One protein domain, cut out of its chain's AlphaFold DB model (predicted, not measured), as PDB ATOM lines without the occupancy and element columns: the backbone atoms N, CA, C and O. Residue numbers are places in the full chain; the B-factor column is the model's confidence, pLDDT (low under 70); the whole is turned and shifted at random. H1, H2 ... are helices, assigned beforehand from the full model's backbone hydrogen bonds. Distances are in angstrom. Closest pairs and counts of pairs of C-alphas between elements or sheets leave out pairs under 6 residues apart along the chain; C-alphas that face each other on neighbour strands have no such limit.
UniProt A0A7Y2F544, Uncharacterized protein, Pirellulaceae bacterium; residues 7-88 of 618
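What this domain is: This is residues 7 to 88 of the 618 residues of an uncharacterized protein of Pirellulaceae bacterium (UniProt A0A7Y2F544). A winding stretch with no named element, residues 7 to 33, covers one side of a hairpin of two long helices, H1 and H2, side by side. The short helix H3 turns off sharply at the end of H2. The printed part has 82 residues, with three named helices in the order H1, H2, H3 and no named strand; it is all helix. It is compact, with a radius of gyration of the C-alphas of 12.6 A and spans of 37 by 25 by 17 A.

How they stand to each other: H1, residues 34 to 51, and H2, residues 57 to 75, form a helical hairpin and touch. They run opposite ways at a shallow tilt of 10 degrees; their closest C-alphas, of Val 41 and Lys 71, are 7.1 A apart. H3, residues 77 to 86, only just touches H2, with 3 pairs of C-alphas within 8 A, only at the corner by their link and with residues 73 to 74 of H2 alone; the closest C-alphas, of Leu 74 and Arg 80, are 5.2 A apart. Their lines are about perpendicular, at 80 degrees. H1 and H3 are apart. In H1, H2 and H3 every O i to N i+4 pair is within hydrogen-bond range.

Where its parts are: H1 is 25.8 A long, from C-alpha 34 at (-7.846, -49.839, 29.808). H2 is 26.5 A and H3 14.3 A, ending at C-alpha 86, (-5.764, -30.779, 26.920).

The domain as a whole: The C-alphas farthest apart, of Ser 53 and Gly 88, are 39.4 A apart. The printed part has no cut, both links are tight, and no printed residue is under pLDDT 70.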
ATOM      1  N   SER A   7      15.192 -41.871  25.128       96.56
ATOM      2  CA  SER A   7      14.659 -42.567  23.945       96.56
ATOM      3  C   SER A   7      15.226 -43.978  23.735       96.56
ATOM      4  O   SER A   7      14.573 -44.810  23.113       96.56
ATOM      5  N   ASP A   8      16.399 -44.298  24.299       96.06
ATOM      6  CA  ASP A   8      16.939 -45.669  24.287       96.06
ATOM      7  C   ASP A   8      16.149 -46.608  25.232       96.06
ATOM      8  O   ASP A   8      16.190 -47.832  25.093       96.06
ATOM      9  N   LEU A   9      15.466 -46.043  26.240       96.94
ATOM     10  CA  LEU A   9      14.825 -46.776  27.343       96.94
ATOM     11  C   LEU A   9      13.296 -46.763  27.307       96.94
ATOM     12  O   LEU A   9      12.667 -47.642  27.898       96.94
ATOM     13  N   LEU A  10      12.714 -45.757  26.659       97.31
ATOM     14  CA  LEU A  10      11.280 -45.512  26.563       97.31
ATOM     15  C   LEU A  10      10.910 -45.274  25.087       97.31
ATOM     16  O   LEU A  10      11.725 -44.712  24.360       97.31
ATOM     17  N   PRO A  11       9.694 -45.639  24.639       96.69
ATOM     18  CA  PRO A  11       9.225 -45.475  23.255       96.69
ATOM     19  C   PRO A  11       8.907 -44.005  22.891       96.69
ATOM     20  O   PRO A  11       7.795 -43.670  22.490       96.69
ATOM     21  N   ILE A  12       9.890 -43.118  23.047       96.75
ATOM     22  CA  ILE A  12       9.779 -41.661  22.894       96.75
ATOM     23  C   ILE A  12      10.665 -41.207  21.721       96.75
ATOM     24  O   ILE A  12      11.779 -41.719  21.582       96.75
ATOM     25  N   PRO A  13      10.237 -40.224  20.904       94.44
ATOM     26  CA  PRO A  13      11.097 -39.609  19.895       94.44
ATOM     27  C   PRO A  13      12.388 -39.017  20.484       94.44
ATOM     28  O   PRO A  13      12.394 -38.435  21.571       94.44
ATOM     29  N   ASP A  14      13.482 -39.110  19.727       95.00
ATOM     30  CA  ASP A  14      14.742 -38.443  20.062       95.00
ATOM     31  C   ASP A  14      14.533 -36.921  20.217       95.00
ATOM     32  O   ASP A  14      13.937 -36.276  19.356       95.00
ATOM     33  N   GLY A  15      15.046 -36.346  21.310       92.00
ATOM     34  CA  GLY A  15      14.989 -34.902  21.587       92.00
ATOM     35  C   GLY A  15      13.809 -34.420  22.443       92.00
ATOM     36  O   GLY A  15      13.764 -33.240  22.775       92.00
ATOM     37  N   VAL A  16      12.883 -35.295  22.851       94.50
ATOM     38  CA  VAL A  16      11.802 -34.935  23.789       94.50
ATOM     39  C   VAL A  16      12.264 -35.155  25.234       94.50
ATOM     40  O   VAL A  16      12.407 -36.295  25.677       94.50
ATOM     41  N   GLU A  17      12.499 -34.072  25.982       90.12
ATOM     42  CA  GLU A  17      12.953 -34.161  27.383       90.12
ATOM     43  C   GLU A  17      11.823 -34.443  28.385       90.12
ATOM     44  O   GLU A  17      12.045 -35.192  29.344       90.12
ATOM     45  N   ASP A  18      10.635 -33.883  28.128       92.44
ATOM     46  CA  ASP A  18       9.415 -34.004  28.937       92.44
ATOM     47  C   ASP A  18       8.291 -34.674  28.116       92.44
ATOM     48  O   ASP A  18       7.425 -34.004  27.546       92.44
ATOM     49  N   PRO A  19       8.320 -36.011  27.989       95.88
ATOM     50  CA  PRO A  19       7.359 -36.773  27.195       95.88
ATOM     51  C   PRO A  19       5.970 -36.794  27.831       95.88
ATOM     52  O   PRO A  19       5.818 -36.849  29.054       95.88
ATOM     53  N   HIS A  20       4.932 -36.842  26.997       94.94
ATOM     54  CA  HIS A  20       3.570 -36.937  27.506       94.94
ATOM     55  C   HIS A  20       3.223 -38.345  28.021       94.94
ATOM     56  O   HIS A  20       3.746 -39.337  27.517       94.94
ATOM     57  N   ALA A  21       2.286 -38.463  28.971       97.06
ATOM     58  CA  ALA A  21       1.968 -39.737  29.632       97.06
ATOM     59  C   ALA A  21       1.596 -40.879  28.658       97.06
ATOM     60  O   ALA A  21       1.984 -42.023  28.882       97.06
ATOM     61  N   TYR A  22       0.905 -40.573  27.552       97.19
ATOM     62  CA  TYR A  22       0.627 -41.534  26.474       97.19
ATOM     63  C   TYR A  22       1.898 -41.908  25.679       97.19
ATOM     64  O   TYR A  22       2.161 -43.091  25.461       97.19
ATOM     65  N   GLN A  23       2.739 -40.925  25.329       96.81
ATOM     66  CA  GLN A  23       3.996 -41.131  24.590       96.81
ATOM     67  C   GLN A  23       4.997 -41.996  25.366       96.81
ATOM     68  O   GLN A  23       5.651 -42.849  24.778       96.81
ATOM     69  N   VAL A  24       5.073 -41.843  26.694       97.81
ATOM     70  CA  VAL A  24       5.924 -42.670  27.574       97.81
ATOM     71  C   VAL A  24       5.622 -44.168  27.447       97.81
ATOM     72  O   VAL A  24       6.512 -44.989  27.664       97.81
ATOM     73  N   PHE A  25       4.396 -44.531  27.059       98.00
ATOM     74  CA  PHE A  25       3.980 -45.915  26.821       98.00
ATOM     75  C   PHE A  25       3.811 -46.273  25.338       98.00
ATOM     76  O   PHE A  25       3.374 -47.379  25.037       98.00
ATOM     77  N   GLY A  26       4.152 -45.374  24.408       96.81
ATOM     78  CA  GLY A  26       3.937 -45.585  22.973       96.81
ATOM     79  C   GLY A  26       2.455 -45.681  22.586       96.81
ATOM     80  O   GLY A  26       2.122 -46.330  21.598       96.81
ATOM     81  N   LEU A  27       1.569 -45.083  23.387       97.00
ATOM     82  CA  LEU A  27       0.128 -45.032  23.147       97.00
ATOM     83  C   LEU A  27      -0.240 -43.802  22.313       97.00
ATOM     84  O   LEU A  27       0.388 -42.745  22.426       97.00
ATOM     85  N   GLU A  28      -1.305 -43.927  21.526       94.75
ATOM     86  CA  GLU A  28      -1.925 -42.792  20.848       94.75
ATOM     87  C   GLU A  28      -2.569 -41.835  21.870       94.75
ATOM     88  O   GLU A  28      -2.995 -42.241  22.959       94.75
ATOM     89  N   GLY A  29      -2.598 -40.540  21.544       92.44
ATOM     90  CA  GLY A  29      -3.184 -39.522  22.413       92.44
ATOM     91  C   GLY A  29      -4.679 -39.770  22.605       92.44
ATOM     92  O   GLY A  29      -5.423 -39.796  21.632       92.44
ATOM     93  N   GLY A  30      -5.101 -39.953  23.856       91.94
ATOM     94  CA  GLY A  30      -6.501 -40.210  24.199       91.94
ATOM     95  C   GLY A  30      -6.963 -41.660  24.039       91.94
ATOM     96  O   GLY A  30      -8.160 -41.928  23.970       91.94
ATOM     97  N   GLU A  31      -6.041 -42.628  24.012       94.44
ATOM     98  CA  GLU A  31      -6.402 -44.047  24.093       94.44
ATOM     99  C   GLU A  31      -7.201 -44.334  25.382       94.44
ATOM    100  O   GLU A  31      -6.675 -44.257  26.498       94.44
ATOM    101  N   GLN A  32      -8.481 -44.692  25.240       92.38
ATOM    102  CA  GLN A  32      -9.373 -44.936  26.381       92.38
ATOM    103  C   GLN A  32      -9.384 -46.402  26.847       92.38
ATOM    104  O   GLN A  32      -9.786 -46.670  27.988       92.38
ATOM    105  N   ASP A  33      -8.918 -47.342  26.013       95.00
ATOM    106  CA  ASP A  33      -8.921 -48.782  26.287       95.00
ATOM    107  C   ASP A  33      -7.971 -49.151  27.444       95.00
ATOM    108  O   ASP A  33      -6.746 -49.232  27.312       95.00
ATOM    109  N   ALA A  34      -8.566 -49.437  28.604       92.69
ATOM    110  CA  ALA A  34      -7.846 -49.839  29.808       92.69
ATOM    111  C   ALA A  34      -7.061 -51.159  29.652       92.69
ATOM    112  O   ALA A  34      -6.140 -51.403  30.433       92.69
ATOM    113  N   GLY A  35      -7.406 -52.010  28.681       95.62
ATOM    114  CA  GLY A  35      -6.644 -53.201  28.317       95.62
ATOM    115  C   GLY A  35      -5.321 -52.829  27.655       95.62
ATOM    116  O   GLY A  35      -4.262 -53.199  28.169       95.62
ATOM    117  N   LYS A  36      -5.373 -52.022  26.585       96.88
ATOM    118  CA  LYS A  36      -4.176 -51.535  25.874       96.88
ATOM    119  C   LYS A  36      -3.247 -50.725  26.775       96.88
ATOM    120  O   LYS A  36      -2.041 -50.976  26.770       96.88
ATOM    121  N   ILE A  37      -3.795 -49.811  27.588       95.38
ATOM    122  CA  ILE A  37      -3.003 -49.026  28.552       95.38
ATOM    123  C   ILE A  37      -2.234 -49.974  29.480       95.38
ATOM    124  O   ILE A  37      -1.022 -49.842  29.638       95.38
ATOM    125  N   LYS A  38      -2.905 -50.983  30.056       95.81
ATOM    126  CA  LYS A  38      -2.257 -51.955  30.952       95.81
ATOM    127  C   LYS A  38      -1.169 -52.766  30.249       95.81
ATOM    128  O   LYS A  38      -0.110 -52.952  30.847       95.81
ATOM    129  N   SER A  39      -1.385 -53.225  29.012       97.31
ATOM    130  CA  SER A  39      -0.355 -53.964  28.267       97.31
ATOM    131  C   SER A  39       0.852 -53.094  27.911       97.31
ATOM    132  O   SER A  39       1.984 -53.532  28.101       97.31
ATOM    133  N   ALA A  40       0.636 -51.850  27.477       97.81
ATOM    134  CA  ALA A  40       1.713 -50.927  27.118       97.81
ATOM    135  C   ALA A  40       2.560 -50.536  28.342       97.81
ATOM    136  O   ALA A  40       3.790 -50.605  28.305       97.81
ATOM    137  N   VAL A  41       1.908 -50.248  29.477       97.38
ATOM    138  CA  VAL A  41       2.582 -50.044  30.769       97.38
ATOM    139  C   VAL A  41       3.424 -51.272  31.139       97.38
ATOM    140  O   VAL A  41       4.604 -51.133  31.455       97.38
ATOM    141  N   GLN A  42       2.865 -52.486  31.070       97.81
ATOM    142  CA  GLN A  42       3.612 -53.715  31.378       97.81
ATOM    143  C   GLN A  42       4.827 -53.917  30.460       97.81
ATOM    144  O   GLN A  42       5.893 -54.296  30.950       97.81
ATOM    145  N   GLN A  43       4.694 -53.630  29.163       98.06
ATOM    146  CA  GLN A  43       5.774 -53.744  28.185       98.06
ATOM    147  C   GLN A  43       6.930 -52.781  28.492       98.06
ATOM    148  O   GLN A  43       8.082 -53.215  28.551       98.06
ATOM    149  N   VAL A  44       6.641 -51.507  28.779       98.06
ATOM    150  CA  VAL A  44       7.673 -50.516  29.135       98.06
ATOM    151  C   VAL A  44       8.363 -50.863  30.456       98.06
ATOM    152  O   VAL A  44       9.589 -50.812  30.542       98.06
ATOM    153  N   TYR A  45       7.624 -51.306  31.478       97.69
ATOM    154  CA  TYR A  45       8.249 -51.761  32.727       97.69
ATOM    155  C   TYR A  45       9.101 -53.027  32.543       97.69
ATOM    156  O   TYR A  45      10.126 -53.167  33.214       97.69
ATOM    157  N   ALA A  46       8.730 -53.934  31.632       97.88
ATOM    158  CA  ALA A  46       9.563 -55.080  31.276       97.88
ATOM    159  C   ALA A  46      10.864 -54.634  30.583       97.88
ATOM    160  O   ALA A  46      11.940 -55.062  31.002       97.88
ATOM    161  N   GLN A  47      10.777 -53.716  29.611       97.19
ATOM    162  CA  GLN A  47      11.922 -53.136  28.899       97.19
ATOM    163  C   GLN A  47      12.884 -52.408  29.852       97.19
ATOM    164  O   GLN A  47      14.083 -52.700  29.860       97.19
ATOM    165  N   LEU A  48      12.365 -51.535  30.725       97.19
ATOM    166  CA  LEU A  48      13.152 -50.867  31.767       97.19
ATOM    167  C   LEU A  48      13.814 -51.878  32.712       97.19
ATOM    168  O   LEU A  48      14.965 -51.690  33.107       97.19
ATOM    169  N   LYS A  49      13.125 -52.966  33.075       97.38
ATOM    170  CA  LYS A  49      13.685 -54.003  33.950       97.38
ATOM    171  C   LYS A  49      14.833 -54.766  33.283       97.38
ATOM    172  O   LYS A  49      15.821 -55.022  33.966       97.38
ATOM    173  N   SER A  50      14.739 -55.090  31.990       96.88
ATOM    174  CA  SER A  50      15.845 -55.703  31.236       96.88
ATOM    175  C   SER A  50      17.013 -54.740  31.006       96.88
ATOM    176  O   SER A  50      18.160 -55.133  31.177       96.88
ATOM    177  N   ALA A  51      16.743 -53.466  30.708       97.00
ATOM    178  CA  ALA A  51      17.782 -52.471  30.434       97.00
ATOM    179  C   ALA A  51      18.557 -52.011  31.689       97.00
ATOM    180  O   ALA A  51      19.587 -51.349  31.574       97.00
ATOM    181  N   LYS A  52      18.095 -52.361  32.900       96.88
ATOM    182  CA  LYS A  52      18.646 -51.873  34.179       96.88
ATOM    183  C   LYS A  52      20.147 -52.136  34.375       96.88
ATOM    184  O   LYS A  52      20.799 -51.372  35.081       96.88
ATOM    185  N   SER A  53      20.688 -53.209  33.799       96.56
ATOM    186  CA  SER A  53      22.119 -53.549  33.873       96.56
ATOM    187  C   SER A  53      22.973 -52.945  32.754       96.56
ATOM    188  O   SER A  53      24.196 -52.999  32.850       96.56
ATOM    189  N   GLU A  54      22.358 -52.399  31.703       96.00
ATOM    190  CA  GLU A  54      23.041 -51.930  30.483       96.00
ATOM    191  C   GLU A  54      22.948 -50.406  30.280       96.00
ATOM    192  O   GLU A  54      23.712 -49.829  29.504       96.00
ATOM    193  N   ALA A  55      22.019 -49.752  30.976       97.00
ATOM    194  CA  ALA A  55      21.798 -48.310  30.951       97.00
ATOM    195  C   ALA A  55      22.641 -47.558  31.994       97.00
ATOM    196  O   ALA A  55      22.984 -48.107  33.043       97.00
ATOM    197  N   ASP A  56      22.893 -46.265  31.761       96.81
ATOM    198  CA  ASP A  56      23.387 -45.371  32.819       96.81
ATOM    199  C   ASP A  56      22.376 -45.345  33.992       96.81
ATOM    200  O   ASP A  56      21.200 -45.021  33.775       96.81
ATOM    201  N   PRO A  57      22.793 -45.635  35.244       95.81
ATOM    202  CA  PRO A  57      21.926 -45.570  36.420       95.81
ATOM    203  C   PRO A  57      21.159 -44.250  36.594       95.81
ATOM    204  O   PRO A  57      20.059 -44.267  37.150       95.81
ATOM    205  N   LYS A  58      21.699 -43.111  36.138       95.81
ATOM    206  CA  LYS A  58      21.014 -41.808  36.174       95.81
ATOM    207  C   LYS A  58      19.885 -41.737  35.147       95.81
ATOM    208  O   LYS A  58      18.762 -41.384  35.503       95.81
ATOM    209  N   VAL A  59      20.166 -42.115  33.899       96.25
ATOM    210  CA  VAL A  59      19.185 -42.114  32.798       96.25
ATOM    211  C   VAL A  59      18.074 -43.126  33.084       96.25
ATOM    212  O   VAL A  59      16.895 -42.801  32.954       96.25
ATOM    213  N   TRP A  60      18.434 -44.307  33.599       97.31
ATOM    214  CA  TRP A  60      17.484 -45.327  34.041       97.31
ATOM    215  C   TRP A  60      16.567 -44.834  35.167       97.31
ATOM    216  O   TRP A  60      15.353 -45.021  35.094       97.31
ATOM    217  N   LYS A  61      17.112 -44.150  36.188       97.00
ATOM    218  CA  LYS A  61      16.302 -43.531  37.251       97.00
ATOM    219  C   LYS A  61      15.351 -42.458  36.704       97.00
ATOM    220  O   LYS A  61      14.186 -42.459  37.097       97.00
ATOM    221  N   LYS A  62      15.806 -41.581  35.792       95.75
ATOM    222  CA  LYS A  62      14.940 -40.564  35.156       95.75
ATOM    223  C   LYS A  62      13.797 -41.234  34.382       95.75
ATOM    224  O   LYS A  62      12.639 -40.888  34.598       95.75
ATOM    225  N   ALA A  63      14.105 -42.240  33.561       97.44
ATOM    226  CA  ALA A  63      13.107 -43.000  32.809       97.44
ATOM    227  C   ALA A  63      12.091 -43.716  33.722       97.44
ATOM    228  O   ALA A  63      10.893 -43.684  33.448       97.44
ATOM    229  N   ALA A  64      12.539 -44.291  34.844       97.31
ATOM    230  CA  ALA A  64      11.660 -44.912  35.832       97.31
ATOM    231  C   ALA A  64      10.724 -43.899  36.532       97.31
ATOM    232  O   ALA A  64       9.521 -44.151  36.580       97.31
ATOM    233  N   LYS A  65      11.235 -42.740  37.001       97.25
ATOM    234  CA  LYS A  65      10.428 -41.662  37.633       97.25
ATOM    235  C   LYS A  65       9.371 -41.123  36.647       97.25
ATOM    236  O   LYS A  65       8.225 -40.898  37.030       97.25
ATOM    237  N   ILE A  66       9.717 -41.002  35.358       96.69
ATOM    238  CA  ILE A  66       8.793 -40.599  34.278       96.69
ATOM    239  C   ILE A  66       7.714 -41.663  34.009       96.69
ATOM    240  O   ILE A  66       6.531 -41.323  33.933       96.69
ATOM    241  N   ALA A  67       8.088 -42.942  33.898       97.75
ATOM    242  CA  ALA A  67       7.137 -44.039  33.693       97.75
ATOM    243  C   ALA A  67       6.160 -44.187  34.871       97.75
ATOM    244  O   ALA A  67       4.966 -44.386  34.664       97.75
ATOM    245  N   GLU A  68       6.633 -44.022  36.106       97.31
ATOM    246  CA  GLU A  68       5.794 -44.095  37.303       97.31
ATOM    247  C   GLU A  68       4.793 -42.939  37.395       97.31
ATOM    248  O   GLU A  68       3.595 -43.183  37.562       97.31
ATOM    249  N   ARG A  69       5.240 -41.697  37.166       96.62
ATOM    250  CA  ARG A  69       4.348 -40.528  37.089       96.62
ATOM    251  C   ARG A  69       3.298 -40.682  35.985       96.62
ATOM    252  O   ARG A  69       2.120 -40.418  36.213       96.62
ATOM    253  N   SER A  70       3.707 -41.154  34.807       97.19
ATOM    254  CA  SER A  70       2.806 -41.371  33.665       97.19
ATOM    255  C   SER A  70       1.773 -42.460  33.951       97.19
ATOM    256  O   SER A  70       0.602 -42.315  33.605       97.19
ATOM    257  N   LYS A  71       2.176 -43.535  34.637       96.94
ATOM    258  CA  LYS A  71       1.273 -44.601  35.082       96.94
ATOM    259  C   LYS A  71       0.240 -44.083  36.085       96.94
ATOM    260  O   LYS A  71      -0.913 -44.487  35.989       96.94
ATOM    261  N   ALA A  72       0.630 -43.220  37.028       95.88
ATOM    262  CA  ALA A  72      -0.301 -42.624  37.989       95.88
ATOM    263  C   ALA A  72      -1.367 -41.767  37.281       95.88
ATOM    264  O   ALA A  72      -2.559 -42.008  37.468       95.88
ATOM    265  N   LEU A  73      -0.939 -40.874  36.379       95.44
ATOM    266  CA  LEU A  73      -1.824 -40.008  35.582       95.44
ATOM    267  C   LEU A  73      -2.838 -40.790  34.726       95.44
ATOM    268  O   LEU A  73      -3.978 -40.362  34.583       95.44
ATOM    269  N   LEU A  74      -2.439 -41.932  34.149       96.06
ATOM    270  CA  LEU A  74      -3.335 -42.779  33.346       96.06
ATOM    271  C   LEU A  74      -4.187 -43.754  34.179       96.06
ATOM    272  O   LEU A  74      -5.133 -44.335  33.644       96.06
ATOM    273  N   ALA A  75      -3.852 -43.970  35.453       94.62
ATOM    274  CA  ALA A  75      -4.611 -44.836  36.352       94.62
ATOM    275  C   ALA A  75      -5.825 -44.127  36.970       94.62
ATOM    276  O   ALA A  75      -6.837 -44.784  37.213       94.62
ATOM    277  N   ASP A  76      -5.738 -42.815  37.202       93.50
ATOM    278  CA  ASP A  76      -6.859 -41.990  37.659       93.50
ATOM    279  C   ASP A  76      -7.735 -41.551  36.462       93.50
ATOM    280  O   ASP A  76      -7.258 -40.830  35.580       93.50
ATOM    281  N   PRO A  77      -9.027 -41.938  36.406       92.12
ATOM    282  CA  PRO A  77      -9.935 -41.504  35.349       92.12
ATOM    283  C   PRO A  77     -10.087 -39.981  35.233       92.12
ATOM    284  O   PRO A  77     -10.299 -39.498  34.123       92.12
ATOM    285  N   ALA A  78      -9.986 -39.234  36.338       93.50
ATOM    286  CA  ALA A  78     -10.157 -37.783  36.352       93.50
ATOM    287  C   ALA A  78      -8.936 -37.069  35.754       93.50
ATOM    288  O   ALA A  78      -9.088 -36.262  34.838       93.50
ATOM    289  N   GLN A  79      -7.725 -37.427  36.195       93.75
ATOM    290  CA  GLN A  79      -6.483 -36.894  35.618       93.75
ATOM    291  C   GLN A  79      -6.336 -37.296  34.146       93.75
ATOM    292  O   GLN A  79      -5.964 -36.470  33.313       93.75
ATOM    293  N   ARG A  80      -6.712 -38.533  33.792       93.31
ATOM    294  CA  ARG A  80      -6.744 -38.981  32.395       93.31
ATOM    295  C   ARG A  80      -7.710 -38.151  31.543       93.31
ATOM    296  O   ARG A  80      -7.347 -37.813  30.423       93.31
ATOM    297  N   ALA A  81      -8.891 -37.801  32.058       91.19
ATOM    298  CA  ALA A  81      -9.859 -36.955  31.354       91.19
ATOM    299  C   ALA A  81      -9.389 -35.495  31.212       91.19
ATOM    300  O   ALA A  81      -9.613 -34.886  30.167       91.19
ATOM    301  N   GLU A  82      -8.696 -34.937  32.212       91.94
ATOM    302  CA  GLU A  82      -8.073 -33.611  32.088       91.94
ATOM    303  C   GLU A  82      -6.974 -33.611  31.013       91.94
ATOM    304  O   GLU A  82      -6.896 -32.690  30.198       91.94
ATOM    305  N   LEU A  83      -6.156 -34.668  30.961       93.06
ATOM    306  CA  LEU A  83      -5.190 -34.850  29.880       93.06
ATOM    307  C   LEU A  83      -5.895 -34.966  28.520       93.06
ATOM    308  O   LEU A  83      -5.517 -34.244  27.606       93.06
ATOM    309  N   ASP A  84      -6.933 -35.795  28.387       91.81
ATOM    310  CA  ASP A  84      -7.720 -35.958  27.146       91.81
ATOM    311  C   ASP A  84      -8.232 -34.602  26.616       91.81
ATOM    312  O   ASP A  84      -8.026 -34.244  25.452       91.81
ATOM    313  N   ALA A  85      -8.790 -33.785  27.519       91.25
ATOM    314  CA  ALA A  85      -9.264 -32.437  27.223       91.25
ATOM    315  C   ALA A  85      -8.140 -31.495  26.752       91.25
ATOM    316  O   ALA A  85      -8.345 -30.726  25.811       91.25
ATOM    317  N   ARG A  86      -6.936 -31.575  27.342       88.31
ATOM    318  CA  ARG A  86      -5.764 -30.779  26.920       88.31
ATOM    319  C   ARG A  86      -5.265 -31.134  25.514       88.31
ATOM    320  O   ARG A  86      -4.734 -30.256  24.843       88.31
ATOM    321  N   PHE A  87      -5.453 -32.374  25.049       85.69
ATOM    322  CA  PHE A  87      -5.114 -32.780  23.673       85.69
ATOM    323  C   PHE A  87      -6.252 -32.564  22.668       85.69
ATOM    324  O   PHE A  87      -6.107 -32.915  21.500       85.69
ATOM    325  N   GLY A  88      -7.375 -31.975  23.092       82.88
ATOM    326  CA  GLY A  88      -8.528 -31.745  22.221       82.88
ATOM    327  C   GLY A  88      -9.230 -33.032  21.781       82.88
ATOM    328  O   GLY A  88     -10.075 -32.984  20.884       82.88
TER     329      GLY A  88